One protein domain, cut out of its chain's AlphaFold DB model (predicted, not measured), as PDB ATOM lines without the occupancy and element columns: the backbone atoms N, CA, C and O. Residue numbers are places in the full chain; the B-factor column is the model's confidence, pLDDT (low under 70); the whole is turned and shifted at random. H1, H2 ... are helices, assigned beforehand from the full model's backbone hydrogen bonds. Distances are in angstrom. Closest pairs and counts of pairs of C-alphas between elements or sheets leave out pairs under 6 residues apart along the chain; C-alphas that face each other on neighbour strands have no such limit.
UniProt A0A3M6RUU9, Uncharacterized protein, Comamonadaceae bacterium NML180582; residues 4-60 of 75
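AT A GLANCE: This is residues 4 to 60 of the 75 residues of an uncharacterized protein of Comamonadaceae bacterium NML180582 (UniProt A0A3M6RUU9). H2 and the long H3 meet at their ends as an L, with the short H1 near both beside the corner; residues 45 to 60, of which 45 to 59 belong to H3, stand free and stick out as an arm. The printed part has 57 residues with three named helices, H1, H2, H3 in chain order, and no named strand: all helix. It is loose, with a radius of gyration of the C-alphas of 13.4 A, and elongated, spanning 41 by 26 by 15 A.

IN THESE COORDINATES: H1, residues 4 to 11, begins at C-alpha 4 (13.729, -12.824, -51.501) and is 10.7 A long. H2, residues 21 to 33, is 18.6 A long. H3, residues 35 to 59, is 36.4 A long and ends at C-alpha 59 (29.702, -42.311, -61.907).

HOW THE PARTS SIT: H1 is close to H2 but not clearly touching; the closest C-alphas, of Tyr 6 and Ala 27, are 6.3 A apart. H1 is likewise close to H3 but not clearly touching, with C-alphas 7 and 37 closest at 7.4 A, at a shallow tilt of 21 degrees, the same way. H2, with residues 30 to 32, and H3, with 37 to 41, touch only at the corner, C-alphas 31 and 38 closest at 5.0 A, only just about perpendicular at 71 degrees. In H1, H2 and H3 every O i to N i+4 pair is within hydrogen-bond range.

THE WHOLE: The C-alphas farthest apart, of Val 33 and Ala 60, are 41.1 A apart. The printed part has no cut; the link H1 to H2 is short, H2 to H3 tight. No printed residue is under 70 in pLDDT.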
ATOM      1  N   ALA A   4      13.589 -12.574 -50.063       97.25
ATOM      2  CA  ALA A   4      13.729 -12.824 -51.501       97.25
ATOM      3  C   ALA A   4      15.167 -12.605 -52.005       97.25
ATOM      4  O   ALA A   4      15.668 -13.384 -52.808       97.25
ATOM      5  N   GLN A   5      15.850 -11.575 -51.490       96.75
ATOM      6  CA  GLN A   5      17.249 -11.306 -51.832       96.75
ATOM      7  C   GLN A   5      18.172 -12.389 -51.272       96.75
ATOM      8  O   GLN A   5      19.078 -12.823 -51.970       96.75
ATOM      9  N   TYR A   6      17.934 -12.825 -50.030       97.31
ATOM     10  CA  TYR A   6      18.687 -13.918 -49.420       97.31
ATOM     11  C   TYR A   6      18.570 -15.200 -50.247       97.31
ATOM     12  O   TYR A   6      19.590 -15.759 -50.630       97.31
ATOM     13  N   ILE A   7      17.337 -15.628 -50.548       96.81
ATOM     14  CA  ILE A   7      17.074 -16.873 -51.281       96.81
ATOM     15  C   ILE A   7      17.741 -16.823 -52.650       96.81
ATOM     16  O   ILE A   7      18.496 -17.727 -52.975       96.81
ATOM     17  N   PHE A   8      17.526 -15.747 -53.413       96.44
ATOM     18  CA  PHE A   8      18.135 -15.602 -54.732       96.44
ATOM     19  C   PHE A   8      19.663 -15.686 -54.673       96.44
ATOM     20  O   PHE A   8      20.271 -16.417 -55.449       96.44
ATOM     21  N   LYS A   9      20.296 -14.959 -53.747       95.94
ATOM     22  CA  LYS A   9      21.760 -14.937 -53.631       95.94
ATOM     23  C   LYS A   9      22.332 -16.267 -53.149       95.94
ATOM     24  O   LYS A   9      23.416 -16.645 -53.581       95.94
ATOM     25  N   LEU A  10      21.608 -16.969 -52.280       94.94
ATOM     26  CA  LEU A  10      21.974 -18.307 -51.830       94.94
ATOM     27  C   LEU A  10      21.939 -19.298 -53.000       94.94
ATOM     28  O   LEU A  10      22.965 -19.888 -53.317       94.94
ATOM     29  N   THR A  11      20.798 -19.417 -53.684       94.69
ATOM     30  CA  THR A  11      20.594 -20.442 -54.722       94.69
ATOM     31  C   THR A  11      21.351 -20.165 -56.020       94.69
ATOM     32  O   THR A  11      21.634 -21.086 -56.775       94.69
ATOM     33  N   SER A  12      21.710 -18.908 -56.292       94.06
ATOM     34  CA  SER A  12      22.561 -18.540 -57.436       94.06
ATOM     35  C   SER A  12      24.064 -18.640 -57.149       94.06
ATOM     36  O   SER A  12      24.866 -18.344 -58.032       94.06
ATOM     37  N   GLY A  13      24.468 -19.003 -55.925       93.25
ATOM     38  CA  GLY A  13      25.880 -19.069 -55.533       93.25
ATOM     39  C   GLY A  13      26.552 -17.706 -55.310       93.25
ATOM     40  O   GLY A  13      27.751 -17.648 -55.043       93.25
ATOM     41  N   GLN A  14      25.800 -16.601 -55.342       95.62
ATOM     42  CA  GLN A  14      26.318 -15.237 -55.143       95.62
ATOM     43  C   GLN A  14      26.772 -14.940 -53.703       95.62
ATOM     44  O   GLN A  14      27.282 -13.858 -53.439       95.62
ATOM     45  N   LEU A  15      26.600 -15.877 -52.764       93.81
ATOM     46  CA  LEU A  15      27.134 -15.797 -51.395       93.81
ATOM     47  C   LEU A  15      28.459 -16.565 -51.204       93.81
ATOM     48  O   LEU A  15      28.890 -16.755 -50.064       93.81
ATOM     49  N   GLY A  16      29.082 -17.020 -52.298       90.00
ATOM     50  CA  GLY A  16      30.339 -17.773 -52.304       90.00
ATOM     51  C   GLY A  16      31.585 -16.963 -51.918       90.00
ATOM     52  O   GLY A  16      31.501 -15.864 -51.371       90.00
ATOM     53  N   ALA A  17      32.770 -17.517 -52.195       88.12
ATOM     54  CA  ALA A  17      34.056 -16.933 -51.794       88.12
ATOM     55  C   ALA A  17      34.295 -15.518 -52.356       88.12
ATOM     56  O   ALA A  17      34.867 -14.679 -51.661       88.12
ATOM     57  N   ASP A  18      33.787 -15.246 -53.558       91.06
ATOM     58  CA  ASP A  18      33.949 -13.963 -54.252       91.06
ATOM     59  C   ASP A  18      32.981 -12.873 -53.754       91.06
ATOM     60  O   ASP A  18      33.078 -11.710 -54.147       91.06
ATOM     61  N   ALA A  19      32.038 -13.223 -52.873       93.25
ATOM     62  CA  ALA A  19      31.070 -12.279 -52.338       93.25
ATOM     63  C   ALA A  19      31.707 -11.351 -51.282       93.25
ATOM     64  O   ALA A  19      32.429 -11.827 -50.388       93.25
ATOM     65  N   PRO A  20      31.387 -10.039 -51.291       96.25
ATOM     66  CA  PRO A  20      31.874  -9.102 -50.284       96.25
ATOM     67  C   PRO A  20      31.610  -9.599 -48.858       96.25
ATOM     68  O   PRO A  20      30.526 -10.092 -48.537       96.25
ATOM     69  N   ALA A  21      32.586  -9.437 -47.962       95.38
ATOM     70  CA  ALA A  21      32.477  -9.935 -46.587       95.38
ATOM     71  C   ALA A  21      31.262  -9.358 -45.837       95.38
ATOM     72  O   ALA A  21      30.595 -10.075 -45.092       95.38
ATOM     73  N   SER A  22      30.936  -8.085 -46.080       95.44
ATOM     74  CA  SER A  22      29.753  -7.416 -45.523       95.44
ATOM     75  C   SER A  22      28.446  -8.078 -45.962       95.44
ATOM     76  O   SER A  22      27.509  -8.207 -45.175       95.44
ATOM     77  N   GLU A  23      28.390  -8.546 -47.204       95.62
ATOM     78  CA  GLU A  23      27.225  -9.202 -47.776       95.62
ATOM     79  C   GLU A  23      27.045 -10.617 -47.223       95.62
ATOM     80  O   GLU A  23      25.946 -10.981 -46.797       95.62
ATOM     81  N   ARG A  24      28.143 -11.378 -47.124       95.75
ATOM     82  CA  ARG A  24      28.152 -12.691 -46.461       95.75
ATOM     83  C   ARG A  24      27.734 -12.581 -44.996       95.75
ATOM     84  O   ARG A  24      26.906 -13.364 -44.533       95.75
ATOM     85  N   ALA A  25      28.235 -11.573 -44.280       95.75
ATOM     86  CA  ALA A  25      27.842 -11.301 -42.900       95.75
ATOM     87  C   ALA A  25      26.348 -10.956 -42.793       95.75
ATOM     88  O   ALA A  25      25.649 -11.480 -41.925       95.75
ATOM     89  N   GLN A  26      25.823 -10.132 -43.704       97.00
ATOM     90  CA  GLN A  26      24.401  -9.803 -43.732       97.00
ATOM     91  C   GLN A  26      23.525 -11.042 -43.987       97.00
ATOM     92  O   GLN A  26      22.461 -11.169 -43.376       97.00
ATOM     93  N   ALA A  27      23.961 -11.955 -44.859       96.94
ATOM     94  CA  ALA A  27      23.271 -13.218 -45.117       96.94
ATOM     95  C   ALA A  27      23.278 -14.137 -43.892       96.94
ATOM     96  O   ALA A  27      22.229 -14.666 -43.512       96.94
ATOM     97  N   ALA A  28      24.432 -14.269 -43.229       95.81
ATOM     98  CA  ALA A  28      24.566 -15.039 -41.998       95.81
ATOM     99  C   ALA A  28      23.642 -14.500 -40.894       95.81
ATOM    100  O   ALA A  28      22.870 -15.260 -40.309       95.81
ATOM    101  N   LEU A  29      23.639 -13.179 -40.671       97.31
ATOM    102  CA  LEU A  29      22.740 -12.530 -39.714       97.31
ATOM    103  C   LEU A  29      21.268 -12.774 -40.058       97.31
ATOM    104  O   LEU A  29      20.478 -13.105 -39.177       97.31
ATOM    105  N   HIS A  30      20.889 -12.664 -41.335       97.44
ATOM    106  CA  HIS A  30      19.514 -12.914 -41.760       97.44
ATOM    107  C   HIS A  30      19.073 -14.356 -41.482       97.44
ATOM    108  O   HIS A  30      17.982 -14.571 -40.950       97.44
ATOM    109  N   ARG A  31      19.933 -15.338 -41.776       96.50
ATOM    110  CA  ARG A  31      19.683 -16.756 -41.485       96.50
ATOM    111  C   ARG A  31      19.526 -17.022 -39.984       96.50
ATOM    112  O   ARG A  31      18.718 -17.864 -39.604       96.50
ATOM    113  N   LEU A  32      20.262 -16.316 -39.124       96.94
ATOM    114  CA  LEU A  32      20.144 -16.468 -37.669       96.94
ATOM    115  C   LEU A  32      18.775 -16.003 -37.151       96.94
ATOM    116  O   LEU A  32      18.148 -16.710 -36.360       96.94
ATOM    117  N   VAL A  33      18.289 -14.853 -37.628       97.31
ATOM    118  CA  VAL A  33      17.059 -14.224 -37.109       97.31
ATOM    119  C   VAL A  33      15.779 -14.694 -37.805       97.31
ATOM    120  O   VAL A  33      14.703 -14.652 -37.212       97.31
ATOM    121  N   CYS A  34      15.858 -15.156 -39.055       98.00
ATOM    122  CA  CYS A  34      14.693 -15.566 -39.832       98.00
ATOM    123  C   CYS A  34      14.555 -17.092 -39.866       98.00
ATOM    124  O   CYS A  34      15.281 -17.776 -40.590       98.00
ATOM    125  N   ARG A  35      13.559 -17.633 -39.146       97.62
ATOM    126  CA  ARG A  35      13.268 -19.081 -39.133       97.62
ATOM    127  C   ARG A  35      13.064 -19.647 -40.540       97.62
ATOM    128  O   ARG A  35      13.683 -20.644 -40.877       97.62
ATOM    129  N   GLN A  36      12.263 -18.979 -41.371       97.38
ATOM    130  CA  GLN A  36      11.955 -19.451 -42.724       97.38
ATOM    131  C   GLN A  36      13.217 -19.630 -43.577       97.38
ATOM    132  O   GLN A  36      13.376 -20.647 -44.246       97.38
ATOM    133  N   CYS A  37      14.129 -18.656 -43.544       97.75
ATOM    134  CA  CYS A  37      15.362 -18.717 -44.327       97.75
ATOM    135  C   CYS A  37      16.377 -19.708 -43.744       97.75
ATOM    136  O   CYS A  37      17.170 -20.287 -44.486       97.75
ATOM    137  N   ARG A  38      16.338 -19.947 -42.427       97.50
ATOM    138  CA  ARG A  38      17.114 -21.009 -41.783       97.50
ATOM    139  C   ARG A  38      16.655 -22.393 -42.222       97.50
ATOM    140  O   ARG A  38      17.502 -23.204 -42.590       97.50
ATOM    141  N   ASP A  39      15.348 -22.633 -42.197       97.81
ATOM    142  CA  ASP A  39      14.754 -23.906 -42.607       97.81
ATOM    143  C   ASP A  39      14.991 -24.141 -44.104       97.81
ATOM    144  O   ASP A  39      15.410 -25.229 -44.492       97.81
ATOM    145  N   PHE A  40      14.839 -23.096 -44.927       96.88
ATOM    146  CA  PHE A  40      15.185 -23.136 -46.349       96.88
ATOM    147  C   PHE A  40      16.638 -23.570 -46.561       96.88
ATOM    148  O   PHE A  40      16.875 -24.567 -47.227       96.88
ATOM    149  N   ALA A  41      17.605 -22.885 -45.942       95.75
ATOM    150  CA  ALA A  41      19.023 -23.197 -46.122       95.75
ATOM    151  C   ALA A  41      19.411 -24.592 -45.608       95.75
ATOM    152  O   ALA A  41      20.354 -25.192 -46.111       95.75
ATOM    153  N   ARG A  42      18.707 -25.112 -44.594       96.44
ATOM    154  CA  ARG A  42      18.894 -26.497 -44.140       96.44
ATOM    155  C   ARG A  42      18.415 -27.493 -45.197       96.44
ATOM    156  O   ARG A  42      19.093 -28.481 -45.442       96.44
ATOM    157  N   ASN A  43      17.247 -27.243 -45.783       95.88
ATOM    158  CA  ASN A  43      16.669 -28.123 -46.795       95.88
ATOM    159  C   ASN A  43      17.464 -28.077 -48.105       95.88
ATOM    160  O   ASN A  43      17.675 -29.119 -48.707       95.88
ATOM    161  N   ASP A  44      17.922 -26.894 -48.505       94.31
ATOM    162  CA  ASP A  44      18.753 -26.678 -49.693       94.31
ATOM    163  C   ASP A  44      20.054 -27.493 -49.610       94.31
ATOM    164  O   ASP A  44      20.328 -28.309 -50.483       94.31
ATOM    165  N   ALA A  45      20.764 -27.412 -48.476       92.81
ATOM    166  CA  ALA A  45      21.956 -28.227 -48.228       92.81
ATOM    167  C   ALA A  45      21.663 -29.740 -48.260       92.81
ATOM    168  O   ALA A  45      22.421 -30.508 -48.842       92.81
ATOM    169  N   ALA A  46      20.537 -30.177 -47.683       95.50
ATOM    170  CA  ALA A  46      20.147 -31.585 -47.726       95.50
ATOM    171  C   ALA A  46      19.845 -32.068 -49.158       95.50
ATOM    172  O   ALA A  46      20.129 -33.216 -49.495       95.50
ATOM    173  N   LEU A  47      19.270 -31.209 -50.008       94.19
ATOM    174  CA  LEU A  47      19.040 -31.523 -51.418       94.19
ATOM    175  C   LEU A  47      20.357 -31.623 -52.187       94.19
ATOM    176  O   LEU A  47      20.515 -32.556 -52.973       94.19
ATOM    177  N   ASP A  48      21.304 -30.721 -51.935       92.31
ATOM    178  CA  ASP A  48      22.637 -30.781 -52.538       92.31
ATOM    179  C   ASP A  48      23.374 -32.073 -52.176       92.31
ATOM    180  O   ASP A  48      23.944 -32.711 -53.062       92.31
ATOM    181  N   ASP A  49      23.295 -32.514 -50.917       93.50
ATOM    182  CA  ASP A  49      23.882 -33.780 -50.470       93.50
ATOM    183  C   ASP A  49      23.249 -34.986 -51.185       93.50
ATOM    184  O   ASP A  49      23.957 -35.857 -51.698       93.50
ATOM    185  N   ILE A  50      21.912 -35.024 -51.283       92.56
ATOM    186  CA  ILE A  50      21.178 -36.089 -51.988       92.56
ATOM    187  C   ILE A  50      21.570 -36.124 -53.470       92.56
ATOM    188  O   ILE A  50      21.849 -37.192 -54.020       92.56
ATOM    189  N   LEU A  51      21.607 -34.963 -54.127       92.38
ATOM    190  CA  LEU A  51      21.996 -34.856 -55.531       92.38
ATOM    191  C   LEU A  51      23.474 -35.209 -55.732       92.38
ATOM    192  O   LEU A  51      23.821 -35.828 -56.737       92.38
ATOM    193  N   GLY A  52      24.339 -34.851 -54.784       92.19
ATOM    194  CA  GLY A  52      25.748 -35.227 -54.764       92.19
ATOM    195  C   GLY A  52      25.928 -36.741 -54.705       92.19
ATOM    196  O   GLY A  52      26.604 -37.305 -55.565       92.19
ATOM    197  N   ALA A  53      25.257 -37.406 -53.764       89.31
ATOM    198  CA  ALA A  53      25.269 -38.862 -53.639       89.31
ATOM    199  C   ALA A  53      24.718 -39.550 -54.900       89.31
ATOM    200  O   ALA A  53      25.294 -40.522 -55.385       89.31
ATOM    201  N   TYR A  54      23.642 -39.010 -55.480       88.88
ATOM    202  CA  TYR A  54      23.083 -39.524 -56.728       88.88
ATOM    203  C   TYR A  54      24.068 -39.402 -57.902       88.88
ATOM    204  O   TYR A  54      24.273 -40.367 -58.637       88.88
ATOM    205  N   ARG A  55      24.731 -38.248 -58.062       90.69
ATOM    206  CA  ARG A  55      25.765 -38.062 -59.098       90.69
ATOM    207  C   ARG A  55      26.933 -39.028 -58.915       90.69
ATOM    208  O   ARG A  55      27.398 -39.582 -59.904       90.69
ATOM    209  N   GLN A  56      27.381 -39.247 -57.679       89.44
ATOM    210  CA  GLN A  56      28.443 -40.212 -57.380       89.44
ATOM    211  C   GLN A  56      28.025 -41.637 -57.759       89.44
ATOM    212  O   GLN A  56      28.800 -42.351 -58.387       89.44
ATOM    213  N   ALA A  57      26.784 -42.031 -57.452       86.50
ATOM    214  CA  ALA A  57      26.261 -43.339 -57.834       86.50
ATOM    215  C   ALA A  57      26.204 -43.531 -59.359       86.50
ATOM    216  O   ALA A  57      26.543 -44.605 -59.838       86.50
ATOM    217  N   LEU A  58      25.850 -42.492 -60.126       86.56
ATOM    218  CA  LEU A  58      25.866 -42.547 -61.597       86.56
ATOM    219  C   LEU A  58      27.276 -42.676 -62.192       86.56
ATOM    220  O   LEU A  58      27.422 -43.146 -63.317       86.56
ATOM    221  N   GLN A  59      28.304 -42.223 -61.475       87.44
ATOM    222  CA  GLN A  59      29.702 -42.311 -61.907       87.44
ATOM    223  C   GLN A  59      30.375 -43.622 -61.474       87.44
ATOM    224  O   GLN A  59      31.473 -43.921 -61.940       87.44
ATOM    225  N   ALA A  60      29.735 -44.401 -60.599       80.12
ATOM    226  CA  ALA A  60      30.250 -45.675 -60.126       80.12
ATOM    227  C   ALA A  60      29.812 -46.813 -61.074       80.12
ATOM    228  O   ALA A  60      28.612 -47.043 -61.217       80.12
TER     229      ALA A  60